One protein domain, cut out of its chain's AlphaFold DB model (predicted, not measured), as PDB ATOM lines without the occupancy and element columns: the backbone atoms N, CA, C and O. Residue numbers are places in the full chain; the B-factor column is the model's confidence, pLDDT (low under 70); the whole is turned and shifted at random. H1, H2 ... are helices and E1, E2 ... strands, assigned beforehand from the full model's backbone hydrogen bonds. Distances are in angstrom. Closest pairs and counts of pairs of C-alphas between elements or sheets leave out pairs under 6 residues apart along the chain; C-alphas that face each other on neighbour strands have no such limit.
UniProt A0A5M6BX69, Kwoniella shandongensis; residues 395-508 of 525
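This is residues 395 to 508 of the 525 residues of a protein of Kwoniella shandongensis (UniProt A0A5M6BX69). A small, twisted and curled sheet of four short strands, E2 E1 E3 E4, lies near the middle of a body made largely of loops, with H2 standing up from the sheet at E3 and E4. The long loops 408 to 428 and 434 to 460 fill much of the rest, while H3 lies off the sheet and its last residues, with the tail after them, stick out as residues 502 to 508. The printed part has 114 residues, with three named helices and four named strands in the order H1 E1 E2 E3 E4 H2 H3; the sheet is mixed and the class is mixed, helices and strands, with 47 residues in named elements, under half. The whole is compact, with a radius of gyration of the C-alphas of 15.3 A, and spans 43 by 36 by 24 A.

In the sheet, E1 is residues 401 to 407, 18.6 A long, beginning at C-alpha 401 at (41.823, 16.417, -1.350). E2 is residues 429 to 433, 12.9 A; E3 is residues 461 to 463; E4 is residues 469 to 471. H2 is residues 472 to 482, 14.6 A. H1 is residues 395 to 398, with C-alpha 395 at (32.111, 11.921, 5.095). H3, residues 493 to 506, is 20.3 A long and ends at C-alpha 506 at (51.827, 10.396, 14.837).

The pairing of E1 is staggered: residues 401 to 403 pair with E3 and residues 403 to 407 with E2. E1 and E3 are antiparallel, with N 403 and O 461 2.9 A apart, within hydrogen-bond range. E2 and E1 are parallel, with N 431 and O 404 at 2.8 A. E3 and E4, a hairpin, are antiparallel, with N 462 and O 470 at 2.8 A. H2 is on the sheet at a height of 10.9 A and stands up from it by 45 degrees; the closest C-alphas of E3 and H2 are those of Leu 461 and Ala 472, 4.9 A. H1 is close to H2 but not clearly touching, the closest C-alphas being those of Leu 397 and Asp 476, 7.3 A. H1 is likewise close to H3 but not clearly touching, at Asp 396 and Arg 494, C-alphas 7.3 A apart. H2 and H3 are only just apart, 8.4 A at the closest. In H2 every O i to N i+4 pair is within hydrogen-bond range, in H3 8 of 10; H1 is too short for such a pair.

The two C-alphas farthest apart are those of Gly 414 and Ile 506, 45.3 A. The printed part has no cut. The links E1 to E2, 21 residues, and E2 to E3, 27 residues, are long. The mean pLDDT of the printed part is 82.2; residues 409 to 421 and 504 to 508 are under 70.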
ATOM      1  N   GLN A 395      31.093  11.434   4.155       83.81
ATOM      2  CA  GLN A 395      32.111  11.921   5.095       83.81
ATOM      3  C   GLN A 395      33.521  11.458   4.700       83.81
ATOM      4  O   GLN A 395      34.456  12.254   4.728       83.81
ATOM      5  N   ASP A 396      33.679  10.197   4.278       84.88
ATOM      6  CA  ASP A 396      34.958   9.703   3.743       84.88
ATOM      7  C   ASP A 396      35.346  10.467   2.466       84.88
ATOM      8  O   ASP A 396      36.506  10.820   2.263       84.88
ATOM      9  N   LEU A 397      34.358  10.752   1.613       88.00
ATOM     10  CA  LEU A 397      34.538  11.474   0.359       88.00
ATOM     11  C   LEU A 397      34.979  12.933   0.582       88.00
ATOM     12  O   LEU A 397      35.791  13.456  -0.180       88.00
ATOM     13  N   GLU A 398      34.488  13.603   1.629       86.19
ATOM     14  CA  GLU A 398      34.889  14.976   1.975       86.19
ATOM     15  C   GLU A 398      36.355  15.069   2.451       86.19
ATOM     16  O   GLU A 398      37.004  16.091   2.228       86.19
ATOM     17  N   LYS A 399      36.933  13.984   2.996       86.88
ATOM     18  CA  LYS A 399      38.367  13.916   3.352       86.88
ATOM     19  C   LYS A 399      39.318  13.886   2.142       86.88
ATOM     20  O   LYS A 399      40.518  14.125   2.308       86.88
ATOM     21  N   ILE A 400      38.831  13.551   0.942       89.56
ATOM     22  CA  ILE A 400      39.663  13.424  -0.266       89.56
ATOM     23  C   ILE A 400      40.006  14.817  -0.807       89.56
ATOM     24  O   ILE A 400      39.109  15.583  -1.156       89.56
ATOM     25  N   ASN A 401      41.302  15.112  -0.937       89.94
ATOM     26  CA  ASN A 401      41.823  16.417  -1.350       89.94
ATOM     27  C   ASN A 401      41.257  16.889  -2.702       89.94
ATOM     28  O   ASN A 401      41.460  16.220  -3.718       89.94
ATOM     29  N   LEU A 402      40.629  18.071  -2.724       91.56
ATOM     30  CA  LEU A 402      40.315  18.789  -3.964       91.56
ATOM     31  C   LEU A 402      41.532  19.598  -4.439       91.56
ATOM     32  O   LEU A 402      42.238  20.198  -3.624       91.56
ATOM     33  N   VAL A 403      41.755  19.620  -5.753       90.12
ATOM     34  CA  VAL A 403      42.864  20.323  -6.420       90.12
ATOM     35  C   VAL A 403      42.426  20.916  -7.766       90.12
ATOM     36  O   VAL A 403      41.460  20.441  -8.360       90.12
ATOM     37  N   CYS A 404      43.154  21.920  -8.257       90.56
ATOM     38  CA  CYS A 404      43.029  22.467  -9.618       90.56
ATOM     39  C   CYS A 404      44.232  22.033 -10.473       90.56
ATOM     40  O   CYS A 404      45.350  22.003  -9.960       90.56
ATOM     41  N   TYR A 405      44.047  21.745 -11.762       90.19
ATOM     42  CA  TYR A 405      45.165  21.461 -12.675       90.19
ATOM     43  C   TYR A 405      45.883  22.743 -13.117       90.19
ATOM     44  O   TYR A 405      45.240  23.687 -13.568       90.19
ATOM     45  N   LEU A 406      47.216  22.745 -13.032       87.94
ATOM     46  CA  LEU A 406      48.102  23.649 -13.770       87.94
ATOM     47  C   LEU A 406      49.074  22.813 -14.633       87.94
ATOM     48  O   LEU A 406      49.535  21.765 -14.170       87.94
ATOM     49  N   PRO A 407      49.454  23.276 -15.837       83.62
ATOM     50  CA  PRO A 407      50.460  22.602 -16.653       83.62
ATOM     51  C   PRO A 407      51.861  22.687 -16.025       83.62
ATOM     52  O   PRO A 407      52.163  23.564 -15.202       83.62
ATOM     53  N   THR A 408      52.739  21.774 -16.437       81.06
ATOM     54  CA  THR A 408      54.165  21.806 -16.088       81.06
ATOM     55  C   THR A 408      54.927  22.686 -17.081       81.06
ATOM     56  O   THR A 408      54.665  22.667 -18.279       81.06
ATOM     57  N   SER A 409      55.880  23.487 -16.596       63.66
ATOM     58  CA  SER A 409      56.554  24.529 -17.392       63.66
ATOM     59  C   SER A 409      57.473  24.014 -18.510       63.66
ATOM     60  O   SER A 409      58.033  24.820 -19.245       63.66
ATOM     61  N   SER A 410      57.661  22.698 -18.623       57.50
ATOM     62  CA  SER A 410      58.362  22.028 -19.724       57.50
ATOM     63  C   SER A 410      57.517  21.890 -20.991       57.50
ATOM     64  O   SER A 410      58.078  21.772 -22.077       57.50
ATOM     65  N   ASP A 411      56.191  21.909 -20.854       54.16
ATOM     66  CA  ASP A 411      55.272  21.397 -21.880       54.16
ATOM     67  C   ASP A 411      54.701  22.541 -22.753       54.16
ATOM     68  O   ASP A 411      53.953  22.329 -23.704       54.16
ATOM     69  N   VAL A 412      55.054  23.791 -22.438       54.28
ATOM     70  CA  VAL A 412      54.395  24.992 -22.966       54.28
ATOM     71  C   VAL A 412      55.080  25.510 -24.239       54.28
ATOM     72  O   VAL A 412      55.939  26.392 -24.195       54.28
ATOM     73  N   PHE A 413      54.645  25.022 -25.402       51.88
ATOM     74  CA  PHE A 413      55.018  25.566 -26.721       51.88
ATOM     75  C   PHE A 413      54.305  26.904 -27.050       51.88
ATOM     76  O   PHE A 413      53.733  27.073 -28.125       51.88
ATOM     77  N   GLY A 414      54.339  27.884 -26.137       51.53
ATOM     78  CA  GLY A 414      53.732  29.210 -26.332       51.53
ATOM     79  C   GLY A 414      54.010  30.187 -25.173       51.53
ATOM     80  O   GLY A 414      53.866  29.798 -24.017       51.53
ATOM     81  N   PRO A 415      54.412  31.450 -25.421       44.06
ATOM     82  CA  PRO A 415      54.951  32.312 -24.362       44.06
ATOM     83  C   PRO A 415      53.930  33.025 -23.445       44.06
ATOM     84  O   PRO A 415      54.374  33.683 -22.505       44.06
ATOM     85  N   GLU A 416      52.608  32.935 -23.673       51.56
ATOM     86  CA  GLU A 416      51.634  33.849 -23.024       51.56
ATOM     87  C   GLU A 416      50.585  33.220 -22.076       51.56
ATOM     88  O   GLU A 416      50.114  33.913 -21.174       51.56
ATOM     89  N   GLU A 417      50.219  31.936 -22.197       52.22
ATOM     90  CA  GLU A 417      49.049  31.393 -21.459       52.22
ATOM     91  C   GLU A 417      49.363  30.719 -20.106       52.22
ATOM     92  O   GLU A 417      48.476  30.587 -19.265       52.22
ATOM     93  N   ALA A 418      50.612  30.320 -19.834       51.88
ATOM     94  CA  ALA A 418      50.957  29.539 -18.633       51.88
ATOM     95  C   ALA A 418      51.454  30.362 -17.421       51.88
ATOM     96  O   ALA A 418      51.700  29.801 -16.351       51.88
ATOM     97  N   THR A 419      51.652  31.675 -17.574       53.56
ATOM     98  CA  THR A 419      52.433  32.520 -16.642       53.56
ATOM     99  C   THR A 419      51.626  33.573 -15.879       53.56
ATOM    100  O   THR A 419      52.176  34.232 -14.997       53.56
ATOM    101  N   SER A 420      50.332  33.730 -16.171       61.12
ATOM    102  CA  SER A 420      49.472  34.785 -15.605       61.12
ATOM    103  C   SER A 420      48.498  34.315 -14.511       61.12
ATOM    104  O   SER A 420      47.977  35.155 -13.775       61.12
ATOM    105  N   VAL A 421      48.289  33.001 -14.348       69.69
ATOM    106  CA  VAL A 421      47.401  32.416 -13.322       69.69
ATOM    107  C   VAL A 421      47.997  32.567 -11.918       69.69
ATOM    108  O   VAL A 421      49.071  32.046 -11.607       69.69
ATOM    109  N   ARG A 422      47.275  33.253 -11.030       74.94
ATOM    110  CA  ARG A 422      47.698  33.561  -9.661       74.94
ATOM    111  C   ARG A 422      47.300  32.420  -8.729       74.94
ATOM    112  O   ARG A 422      46.212  32.404  -8.169       74.94
ATOM    113  N   GLU A 423      48.222  31.489  -8.481       78.88
ATOM    114  CA  GLU A 423      47.996  30.283  -7.652       78.88
ATOM    115  C   GLU A 423      47.335  30.565  -6.274       78.88
ATOM    116  O   GLU A 423      46.637  29.714  -5.728       78.88
ATOM    117  N   SER A 424      47.478  31.786  -5.742       76.44
ATOM    118  CA  SER A 424      46.842  32.289  -4.516       76.44
ATOM    119  C   SER A 424      45.334  32.603  -4.584       76.44
ATOM    120  O   SER A 424      44.746  32.851  -3.533       76.44
ATOM    121  N   ALA A 425      44.717  32.684  -5.768       80.81
ATOM    122  CA  ALA A 425      43.298  33.036  -5.953       80.81
ATOM    123  C   ALA A 425      42.456  31.919  -6.616       80.81
ATOM    124  O   ALA A 425      41.243  32.071  -6.799       80.81
ATOM    125  N   LEU A 426      43.067  30.755  -6.864       83.75
ATOM    126  CA  LEU A 426      42.363  29.513  -7.187       83.75
ATOM    127  C   LEU A 426      41.465  29.048  -6.017       83.75
ATOM    128  O   LEU A 426      41.823  29.228  -4.850       83.75
ATOM    129  N   PRO A 427      40.319  28.393  -6.294       83.69
ATOM    130  CA  PRO A 427      39.414  27.883  -5.259       83.69
ATOM    131  C   PRO A 427      39.966  26.661  -4.507       83.69
ATOM    132  O   PRO A 427      39.550  26.396  -3.378       83.69
ATOM    133  N   TYR A 428      40.904  25.926  -5.115       87.38
ATOM    134  CA  TYR A 428      41.576  24.760  -4.541       87.38
ATOM    135  C   TYR A 428      43.083  24.819  -4.814       87.38
ATOM    136  O   TYR A 428      43.547  25.554  -5.686       87.38
ATOM    137  N   ARG A 429      43.859  24.020  -4.075       88.94
ATOM    138  CA  ARG A 429      45.316  23.919  -4.242       88.94
ATOM    139  C   ARG A 429      45.663  23.469  -5.667       88.94
ATOM    140  O   ARG A 429      45.122  22.470  -6.135       88.94
ATOM    141  N   ALA A 430      46.611  24.135  -6.322       87.00
ATOM    142  CA  ALA A 430      47.112  23.678  -7.614       87.00
ATOM    143  C   ALA A 430      47.876  22.345  -7.498       87.00
ATOM    144  O   ALA A 430      48.650  22.121  -6.561       87.00
ATOM    145  N   ILE A 431      47.693  21.475  -8.490       88.88
ATOM    146  CA  ILE A 431      48.587  20.362  -8.794       88.88
ATOM    147  C   ILE A 431      49.170  20.573 -10.189       88.88
ATOM    148  O   ILE A 431      48.438  20.818 -11.148       88.88
ATOM    149  N   ARG A 432      50.498  20.479 -10.294       89.38
ATOM    150  CA  ARG A 432      51.196  20.515 -11.580       89.38
ATOM    151  C   ARG A 432      51.291  19.097 -12.123       89.38
ATOM    152  O   ARG A 432      51.781  18.206 -11.428       89.38
ATOM    153  N   LEU A 433      50.755  18.894 -13.322       87.06
ATOM    154  CA  LEU A 433      50.786  17.626 -14.051       87.06
ATOM    155  C   LEU A 433      51.434  17.866 -15.419       87.06
ATOM    156  O   LEU A 433      51.436  18.991 -15.922       87.06
ATOM    157  N   SER A 434      52.019  16.819 -15.984       85.12
ATOM    158  CA  SER A 434      52.484  16.767 -17.370       85.12
ATOM    159  C   SER A 434      51.340  16.347 -18.300       85.12
ATOM    160  O   SER A 434      50.352  15.767 -17.834       85.12
ATOM    161  N   GLU A 435      51.462  16.613 -19.605       79.50
ATOM    162  CA  GLU A 435      50.416  16.298 -20.600       79.50
ATOM    163  C   GLU A 435      49.914  14.842 -20.533       79.50
ATOM    164  O   GLU A 435      48.707  14.601 -20.555       79.50
ATOM    165  N   ASP A 436      50.814  13.868 -20.352       81.56
ATOM    166  CA  ASP A 436      50.495  12.431 -20.253       81.56
ATOM    167  C   ASP A 436      49.621  12.066 -19.035       81.56
ATOM    168  O   ASP A 436      49.079  10.962 -18.950       81.56
ATOM    169  N   ARG A 437      49.471  12.999 -18.087       83.38
ATOM    170  CA  ARG A 437      48.698  12.853 -16.847       83.38
ATOM    171  C   ARG A 437      47.566  13.878 -16.734       83.38
ATOM    172  O   ARG A 437      46.887  13.903 -15.706       83.38
ATOM    173  N   ALA A 438      47.336  14.683 -17.773       88.19
ATOM    174  CA  ALA A 438      46.333  15.744 -17.815       88.19
ATOM    175  C   ALA A 438      44.920  15.274 -18.242       88.19
ATOM    176  O   ALA A 438      44.042  16.104 -18.465       88.19
ATOM    177  N   THR A 439      44.678  13.960 -18.339       92.44
ATOM    178  CA  THR A 439      43.396  13.371 -18.774       92.44
ATOM    179  C   THR A 439      42.693  12.613 -17.643       92.44
ATOM    180  O   THR A 439      43.296  11.797 -16.941       92.44
ATOM    181  N   CYS A 440      41.383  12.819 -17.490       94.06
ATOM    182  CA  CYS A 440      40.549  12.087 -16.541       94.06
ATOM    183  C   CYS A 440      40.229  10.676 -17.058       94.06
ATOM    184  O   CYS A 440      39.392  10.503 -17.941       94.06
ATOM    185  N   ALA A 441      40.805   9.631 -16.457       91.81
ATOM    186  CA  ALA A 441      40.632   8.243 -16.917       91.81
ATOM    187  C   ALA A 441      39.214   7.635 -16.730       91.81
ATOM    188  O   ALA A 441      39.030   6.447 -16.984       91.81
ATOM    189  N   ILE A 442      38.213   8.418 -16.296       92.94
ATOM    190  CA  ILE A 442      36.797   7.999 -16.234       92.94
ATOM    191  C   ILE A 442      36.014   8.500 -17.460       92.94
ATOM    192  O   ILE A 442      35.380   7.696 -18.137       92.94
ATOM    193  N   CYS A 443      36.062   9.803 -17.761       93.69
ATOM    194  CA  CYS A 443      35.362  10.399 -18.911       93.69
ATOM    195  C   CYS A 443      36.230  10.540 -20.174       93.69
ATOM    196  O   CYS A 443      35.684  10.752 -21.249       93.69
ATOM    197  N   GLN A 444      37.551  10.363 -20.056       92.56
ATOM    198  CA  GLN A 444      38.552  10.488 -21.131       92.56
ATOM    199  C   GLN A 444      38.726  11.923 -21.672       92.56
ATOM    200  O   GLN A 444      39.300  12.127 -22.737       92.56
ATOM    201  N   GLU A 445      38.277  12.918 -20.906       92.69
ATOM    202  CA  GLU A 445      38.427  14.352 -21.186       92.69
ATOM    203  C   GLU A 445      39.678  14.918 -20.488       92.69
ATOM    204  O   GLU A 445      40.054  14.456 -19.405       92.69
ATOM    205  N   ASN A 446      40.315  15.923 -21.095       91.75
ATOM    206  CA  ASN A 446      41.455  16.633 -20.505       91.75
ATOM    207  C   ASN A 446      40.998  17.682 -19.484       91.75
ATOM    208  O   ASN A 446      39.973  18.327 -19.686       91.75
ATOM    209  N   TYR A 447      41.787  17.879 -18.426       91.19
ATOM    210  CA  TYR A 447      41.557  18.927 -17.430       91.19
ATOM    211  C   TYR A 447      41.751  20.315 -18.044       91.19
ATOM    212  O   TYR A 447      42.767  20.572 -18.696       91.19
ATOM    213  N   LEU A 448      40.823  21.234 -17.788       86.94
ATOM    214  CA  LEU A 448      40.955  22.613 -18.246       86.94
ATOM    215  C   LEU A 448      41.917  23.408 -17.352       86.94
ATOM    216  O   LEU A 448      41.861  23.343 -16.120       86.94
ATOM    217  N   VAL A 449      42.792  24.194 -17.982       85.19
ATOM    218  CA  VAL A 449      43.622  25.184 -17.283       85.19
ATOM    219  C   VAL A 449      42.729  26.372 -16.884       85.19
ATOM    220  O   VAL A 449      41.943  26.831 -17.717       85.19
ATOM    221  N   PRO A 450      42.810  26.889 -15.643       82.62
ATOM    222  CA  PRO A 450      42.010  28.035 -15.211       82.62
ATOM    223  C   PRO A 450      42.283  29.281 -16.073       82.62
ATOM    224  O   PRO A 450      43.451  29.643 -16.235       82.62
ATOM    225  N   PRO A 451      41.251  29.963 -16.606       78.50
ATOM    226  CA  PRO A 451      41.449  31.129 -17.460       78.50
ATOM    227  C   PRO A 451      42.015  32.316 -16.658       78.50
ATOM    228  O   PRO A 451      41.547  32.587 -15.543       78.50
ATOM    229  N   PRO A 452      42.995  33.062 -17.199       73.62
ATOM    230  CA  PRO A 452      43.619  34.167 -16.483       73.62
ATOM    231  C   PRO A 452      42.606  35.287 -16.219       73.62
ATOM    232  O   PRO A 452      41.986  35.823 -17.136       73.62
ATOM    233  N   GLY A 453      42.439  35.641 -14.943       73.06
ATOM    234  CA  GLY A 453      41.468  36.644 -14.491       73.06
ATOM    235  C   GLY A 453      40.092  36.106 -14.072       73.06
ATOM    236  O   GLY A 453      39.380  36.834 -13.387       73.06
ATOM    237  N   ASP A 454      39.742  34.849 -14.380       78.25
ATOM    238  CA  ASP A 454      38.537  34.171 -13.851       78.25
ATOM    239  C   ASP A 454      38.878  32.801 -13.233       78.25
ATOM    240  O   ASP A 454      38.237  31.769 -13.440       78.25
ATOM    241  N   GLU A 455      39.938  32.812 -12.430       79.31
ATOM    242  CA  GLU A 455      40.544  31.660 -11.749       79.31
ATOM    243  C   GLU A 455      39.572  30.927 -10.804       79.31
ATOM    244  O   GLU A 455      39.793  29.774 -10.436       79.31
ATOM    245  N   HIS A 456      38.466  31.575 -10.428       76.06
ATOM    246  CA  HIS A 456      37.391  30.994  -9.627       76.06
ATOM    247  C   HIS A 456      36.545  29.959 -10.390       76.06
ATOM    248  O   HIS A 456      35.822  29.191  -9.753       76.06
ATOM    249  N   THR A 457      36.646  29.898 -11.724       79.94
ATOM    250  CA  THR A 457      35.985  28.877 -12.563       79.94
ATOM    251  C   THR A 457      36.774  27.570 -12.696       79.94
ATOM    252  O   THR A 457      36.275  26.629 -13.313       79.94
ATOM    253  N   ALA A 458      37.970  27.486 -12.096       83.38
ATOM    254  CA  ALA A 458      38.840  26.313 -12.137       83.38
ATOM    255  C   ALA A 458      38.111  24.998 -11.803       83.38
ATOM    256  O   ALA A 458      37.374  24.901 -10.816       83.38
ATOM    257  N   GLU A 459      38.356  23.961 -12.605       87.88
ATOM    258  CA  GLU A 459      37.677  22.680 -12.444       87.88
ATOM    259  C   GLU A 459      38.080  21.965 -11.149       87.88
ATOM    260  O   GLU A 459      39.258  21.775 -10.845       87.88
ATOM    261  N   ALA A 460      37.074  21.521 -10.392       90.69
ATOM    262  CA  ALA A 460      37.275  20.748  -9.176       90.69
ATOM    263  C   ALA A 460      37.729  19.318  -9.515       90.69
ATOM    264  O   ALA A 460      36.918  18.464  -9.893       90.69
ATOM    265  N   LEU A 461      39.021  19.045  -9.344       93.75
ATOM    266  CA  LEU A 461      39.596  17.705  -9.424       93.75
ATOM    267  C   LEU A 461      39.767  17.126  -8.018       93.75
ATOM    268  O   LEU A 461      39.820  17.865  -7.035       93.75
ATOM    269  N   ARG A 462      39.903  15.803  -7.906       93.69
ATOM    270  CA  ARG A 462      40.304  15.135  -6.661       93.69
ATOM    271  C   ARG A 462      41.595  14.360  -6.830       93.69
ATOM    272  O   ARG A 462      41.743  13.602  -7.785       93.69
ATOM    273  N   LEU A 463      42.483  14.507  -5.851       93.88
ATOM    274  CA  LEU A 463      43.724  13.755  -5.717       93.88
ATOM    275  C   LEU A 463      43.539  12.641  -4.677       93.88
ATOM    276  O   LEU A 463      43.398  12.905  -3.482       93.88
ATOM    277  N   LEU A 464      43.572  11.389  -5.131       93.00
ATOM    278  CA  LEU A 464      43.549  10.213  -4.256       93.00
ATOM    279  C   LEU A 464      44.922   9.988  -3.602       93.00
ATOM    280  O   LEU A 464      45.954  10.314  -4.188       93.00
ATOM    281  N   GLY A 465      44.955   9.323  -2.440       87.62
ATOM    282  CA  GLY A 465      46.202   8.995  -1.720       87.62
ATOM    283  C   GLY A 465      47.212   8.136  -2.502       87.62
ATOM    284  O   GLY A 465      48.375   8.050  -2.127       87.62
ATOM    285  N   CYS A 466      46.800   7.544  -3.626       90.94
ATOM    286  CA  CYS A 466      47.655   6.806  -4.558       90.94
ATOM    287  C   CYS A 466      48.236   7.666  -5.696       90.94
ATOM    288  O   CYS A 466      48.810   7.108  -6.627       90.94
ATOM    289  N   GLY A 467      48.053   8.992  -5.675       89.38
ATOM    290  CA  GLY A 467      48.615   9.911  -6.673       89.38
ATOM    291  C   GLY A 467      47.873   9.969  -8.016       89.38
ATOM    292  O   GLY A 467      48.404  10.532  -8.972       89.38
ATOM    293  N   HIS A 468      46.668   9.397  -8.100       93.44
ATOM    294  CA  HIS A 468      45.798   9.495  -9.277       93.44
ATOM    295  C   HIS A 468      44.800  10.643  -9.110       93.44
ATOM    296  O   HIS A 468      44.281  10.865  -8.010       93.44
ATOM    297  N   VAL A 469      44.542  11.348 -10.211       94.25
ATOM    298  CA  VAL A 469      43.662  12.520 -10.293       94.25
ATOM    299  C   VAL A 469      42.468  12.195 -11.188       94.25
ATOM    300  O   VAL A 469      42.606  11.411 -12.126       94.25
ATOM    301  N   TYR A 470      41.309  12.772 -10.870       95.69
ATOM    302  CA  TYR A 470      40.064  12.665 -11.639       95.69
ATOM    303  C   TYR A 470      39.219  13.934 -11.457       95.69
ATOM    304  O   TYR A 470      39.320  14.590 -10.417       95.69
ATOM    305  N   HIS A 471      38.311  14.238 -12.392       95.50
ATOM    306  CA  HIS A 471      37.220  15.195 -12.149       95.50
ATOM    307  C   HIS A 471      36.401  14.762 -10.924       95.50
ATOM    308  O   HIS A 471      35.971  13.607 -10.866       95.50
ATOM    309  N   ALA A 472      36.122  15.679  -9.986       93.38
ATOM    310  CA  ALA A 472      35.386  15.363  -8.757       93.38
ATOM    311  C   ALA A 472      34.044  14.673  -9.057       93.38
ATOM    312  O   ALA A 472      33.784  13.593  -8.545       93.38
ATOM    313  N   LYS A 473      33.253  15.219  -9.993       93.12
ATOM    314  CA  LYS A 473      31.970  14.637 -10.441       93.12
ATOM    315  C   LYS A 473      32.084  13.150 -10.822       93.12
ATOM    316  O   LYS A 473      31.224  12.360 -10.454       93.12
ATOM    317  N   CYS A 474      33.138  12.780 -11.553       93.75
ATOM    318  CA  CYS A 474      33.319  11.435 -12.097       93.75
ATOM    319  C   CYS A 474      33.747  10.422 -11.028       93.75
ATOM    320  O   CYS A 474      33.228   9.306 -10.991       93.75
ATOM    321  N   ILE A 475      34.693  10.794 -10.160       93.94
ATOM    322  CA  ILE A 475      35.183   9.898  -9.104       93.94
ATOM    323  C   ILE A 475      34.217   9.827  -7.913       93.94
ATOM    324  O   ILE A 475      34.142   8.789  -7.263       93.94
ATOM    325  N   ASP A 476      33.423  10.871  -7.665       92.94
ATOM    326  CA  ASP A 476      32.416  10.882  -6.601       92.94
ATOM    327  C   ASP A 476      31.290   9.886  -6.895       92.94
ATOM    328  O   ASP A 476      30.917   9.105  -6.024       92.94
ATOM    329  N   GLU A 477      30.802   9.829  -8.139       91.69
ATOM    330  CA  GLU A 477      29.839   8.803  -8.556       91.69
ATOM    331  C   GLU A 477      30.430   7.386  -8.449       91.69
ATOM    332  O   GLU A 477      29.785   6.491  -7.894       91.69
ATOM    333  N   TRP A 478      31.684   7.189  -8.877       91.75
ATOM    334  CA  TRP A 478      32.380   5.904  -8.751       91.75
ATOM    335  C   TRP A 478      32.510   5.438  -7.293       91.75
ATOM    336  O   TRP A 478      32.192   4.288  -6.984       91.75
ATOM    337  N   LEU A 479      32.952   6.321  -6.391       91.19
ATOM    338  CA  LEU A 479      33.216   5.984  -4.990       91.19
ATOM    339  C   LEU A 479      31.944   5.858  -4.144       91.19
ATOM    340  O   LEU A 479      31.957   5.091  -3.183       91.19
ATOM    341  N   LEU A 480      30.864   6.574  -4.483       87.62
ATOM    342  CA  LEU A 480      29.583   6.516  -3.761       87.62
ATOM    343  C   LEU A 480      28.644   5.404  -4.254       87.62
ATOM    344  O   LEU A 480      27.878   4.870  -3.454       87.62
ATOM    345  N   GLN A 481      28.664   5.067  -5.550       83.75
ATOM    346  CA  GLN A 481      27.719   4.107  -6.148       83.75
ATOM    347  C   GLN A 481      28.376   2.808  -6.640       83.75
ATOM    348  O   GLN A 481      27.719   1.768  -6.665       83.75
ATOM    349  N   GLY A 482      29.646   2.859  -7.053       80.81
ATOM    350  CA  GLY A 482      30.367   1.736  -7.654       80.81
ATOM    351  C   GLY A 482      31.151   0.915  -6.632       80.81
ATOM    352  O   GLY A 482      30.693  -0.131  -6.174       80.81
ATOM    353  N   ALA A 483      32.363   1.364  -6.311       83.44
ATOM    354  CA  ALA A 483      33.278   0.677  -5.402       83.44
ATOM    355  C   ALA A 483      34.262   1.666  -4.762       83.44
ATOM    356  O   ALA A 483      34.704   2.621  -5.397       83.44
ATOM    357  N   GLY A 484      34.663   1.410  -3.516       88.44
ATOM    358  CA  GLY A 484      35.581   2.256  -2.748       88.44
ATOM    359  C   GLY A 484      37.056   2.145  -3.159       88.44
ATOM    360  O   GLY A 484      37.927   2.190  -2.295       88.44
ATOM    361  N   ASN A 485      37.358   1.935  -4.443       91.62
ATOM    362  CA  ASN A 485      38.706   1.737  -4.989       91.62
ATOM    363  C   ASN A 485      39.082   2.814  -6.023       91.62
ATOM    364  O   ASN A 485      38.227   3.415  -6.667       91.62
ATOM    365  N   CYS A 486      40.382   3.032  -6.229       92.00
ATOM    366  CA  CYS A 486      40.868   3.814  -7.367       92.00
ATOM    367  C   CYS A 486      40.624   3.045  -8.686       92.00
ATOM    368  O   CYS A 486      41.110   1.913  -8.789       92.00
ATOM    369  N   PRO A 487      39.969   3.635  -9.709       91.69
ATOM    370  CA  PRO A 487      39.721   2.974 -10.997       91.69
ATOM    371  C   PRO A 487      40.985   2.454 -11.700       91.69
ATOM    372  O   PRO A 487      40.945   1.401 -12.330       91.69
ATOM    373  N   PHE A 488      42.108   3.170 -11.577       90.06
ATOM    374  CA  PHE A 488      43.366   2.843 -12.259       90.06
ATOM    375  C   PHE A 488      44.194   1.770 -11.532       90.06
ATOM    376  O   PHE A 488      44.590   0.776 -12.132       90.06
ATOM    377  N   CYS A 489      44.464   1.948 -10.231       90.50
ATOM    378  CA  CYS A 489      45.369   1.065  -9.476       90.50
ATOM    379  C   CYS A 489      44.664   0.059  -8.547       90.50
ATOM    380  O   CYS A 489      45.338  -0.699  -7.852       90.50
ATOM    381  N   ASN A 490      43.326   0.060  -8.496       89.00
ATOM    382  CA  ASN A 490      42.479  -0.821  -7.682       89.00
ATOM    383  C   ASN A 490      42.725  -0.791  -6.149       89.00
ATOM    384  O   ASN A 490      42.065  -1.524  -5.416       89.00
ATOM    385  N   ARG A 491      43.620   0.066  -5.631       89.81
ATOM    386  CA  ARG A 491      43.818   0.249  -4.181       89.81
ATOM    387  C   ARG A 491      42.571   0.885  -3.550       89.81
ATOM    388  O   ARG A 491      41.981   1.801  -4.125       89.81
ATOM    389  N   SER A 492      42.203   0.405  -2.366       89.62
ATOM    390  CA  SER A 492      41.107   0.906  -1.530       89.62
ATOM    391  C   SER A 492      41.335   2.351  -1.084       89.62
ATOM    392  O   SER A 492      42.402   2.700  -0.581       89.62
ATOM    393  N   VAL A 493      40.334   3.210  -1.275       90.00
ATOM    394  CA  VAL A 493      40.383   4.628  -0.880       90.00
ATOM    395  C   VAL A 493      40.153   4.798   0.618       90.00
ATOM    396  O   VAL A 493      40.710   5.718   1.203       90.00
ATOM    397  N   ARG A 494      39.418   3.876   1.254       88.00
ATOM    398  CA  ARG A 494      39.231   3.854   2.710       88.00
ATOM    399  C   ARG A 494      40.562   3.659   3.442       88.00
ATOM    400  O   ARG A 494      40.948   4.523   4.221       88.00
ATOM    401  N   GLU A 495      41.307   2.616   3.076       86.50
ATOM    402  CA  GLU A 495      42.649   2.345   3.618       86.50
ATOM    403  C   GLU A 495      43.597   3.539   3.404       86.50
ATOM    404  O   GLU A 495      44.323   3.914   4.313       86.50
ATOM    405  N   MET A 496      43.544   4.202   2.240       86.31
ATOM    406  CA  MET A 496      44.358   5.396   1.950       86.31
ATOM    407  C   MET A 496      44.010   6.634   2.796       86.31
ATOM    408  O   MET A 496      44.837   7.543   2.893       86.31
ATOM    409  N   LEU A 497      42.801   6.710   3.360       85.69
ATOM    410  CA  LEU A 497      42.394   7.773   4.285       85.69
ATOM    411  C   LEU A 497      42.779   7.416   5.727       85.69
ATOM    412  O   LEU A 497      43.305   8.261   6.442       85.69
ATOM    413  N   GLU A 498      42.596   6.159   6.124       84.69
ATOM    414  CA  GLU A 498      43.000   5.640   7.438       84.69
ATOM    415  C   GLU A 498      44.533   5.722   7.610       84.69
ATOM    416  O   GLU A 498      45.017   6.328   8.565       84.69
ATOM    417  N   GLU A 499      45.299   5.294   6.596       83.50
ATOM    418  CA  GLU A 499      46.758   5.474   6.484       83.50
ATOM    419  C   GLU A 499      47.224   6.937   6.618       83.50
ATOM    420  O   GLU A 499      48.409   7.176   6.868       83.50
ATOM    421  N   ARG A 500      46.361   7.916   6.325       79.19
ATOM    422  CA  ARG A 500      46.677   9.348   6.398       79.19
ATOM    423  C   ARG A 500      46.372   9.883   7.791       79.19
ATOM    424  O   ARG A 500      47.239  10.530   8.376       79.19
ATOM    425  N   ASP A 501      45.185   9.588   8.314       77.88
ATOM    426  CA  ASP A 501      44.754  10.016   9.644       77.88
ATOM    427  C   ASP A 501      45.733   9.508  10.726       77.88
ATOM    428  O   ASP A 501      46.138  10.277  11.598       77.88
ATOM    429  N   GLU A 502      46.222   8.263  10.621       76.12
ATOM    430  CA  GLU A 502      47.270   7.725  11.508       76.12
ATOM    431  C   GLU A 502      48.585   8.525  11.442       76.12
ATOM    432  O   GLU A 502      49.215   8.791  12.469       76.12
ATOM    433  N   LYS A 503      49.010   8.939  10.241       70.88
ATOM    434  CA  LYS A 503      50.264   9.686  10.042       70.88
ATOM    435  C   LYS A 503      50.155  11.133  10.530       70.88
ATOM    436  O   LYS A 503      51.129  11.639  11.082       70.88
ATOM    437  N   GLU A 504      48.992  11.775  10.391       62.81
ATOM    438  CA  GLU A 504      48.729  13.099  10.981       62.81
ATOM    439  C   GLU A 504      48.750  13.031  12.523       62.81
ATOM    440  O   GLU A 504      49.399  13.862  13.161       62.81
ATOM    441  N   VAL A 505      48.162  11.984  13.127       64.56
ATOM    442  CA  VAL A 505      48.206  11.747  14.585       64.56
ATOM    443  C   VAL A 505      49.635  11.526  15.096       64.56
ATOM    444  O   VAL A 505      50.032  12.149  16.080       64.56
ATOM    445  N   ILE A 506      50.436  10.686  14.428       66.75
ATOM    446  CA  ILE A 506      51.827  10.396  14.837       66.75
ATOM    447  C   ILE A 506      52.738  11.632  14.711       66.75
ATOM    448  O   ILE A 506      53.703  11.761  15.464       66.75
ATOM    449  N   GLN A 507      52.438  12.558  13.796       57.03
ATOM    450  CA  GLN A 507      53.215  13.790  13.592       57.03
ATOM    451  C   GLN A 507      52.748  14.976  14.458       57.03
ATOM    452  O   GLN A 507      53.372  16.034  14.421       57.03
ATOM    453  N   GLY A 508      51.690  14.812  15.263       45.84
ATOM    454  CA  GLY A 508      51.261  15.802  16.259       45.84
ATOM    455  C   GLY A 508      50.685  17.106  15.689       45.84
ATOM    456  O   GLY A 508      50.601  18.101  16.410       45.84
TER     457      GLY A 508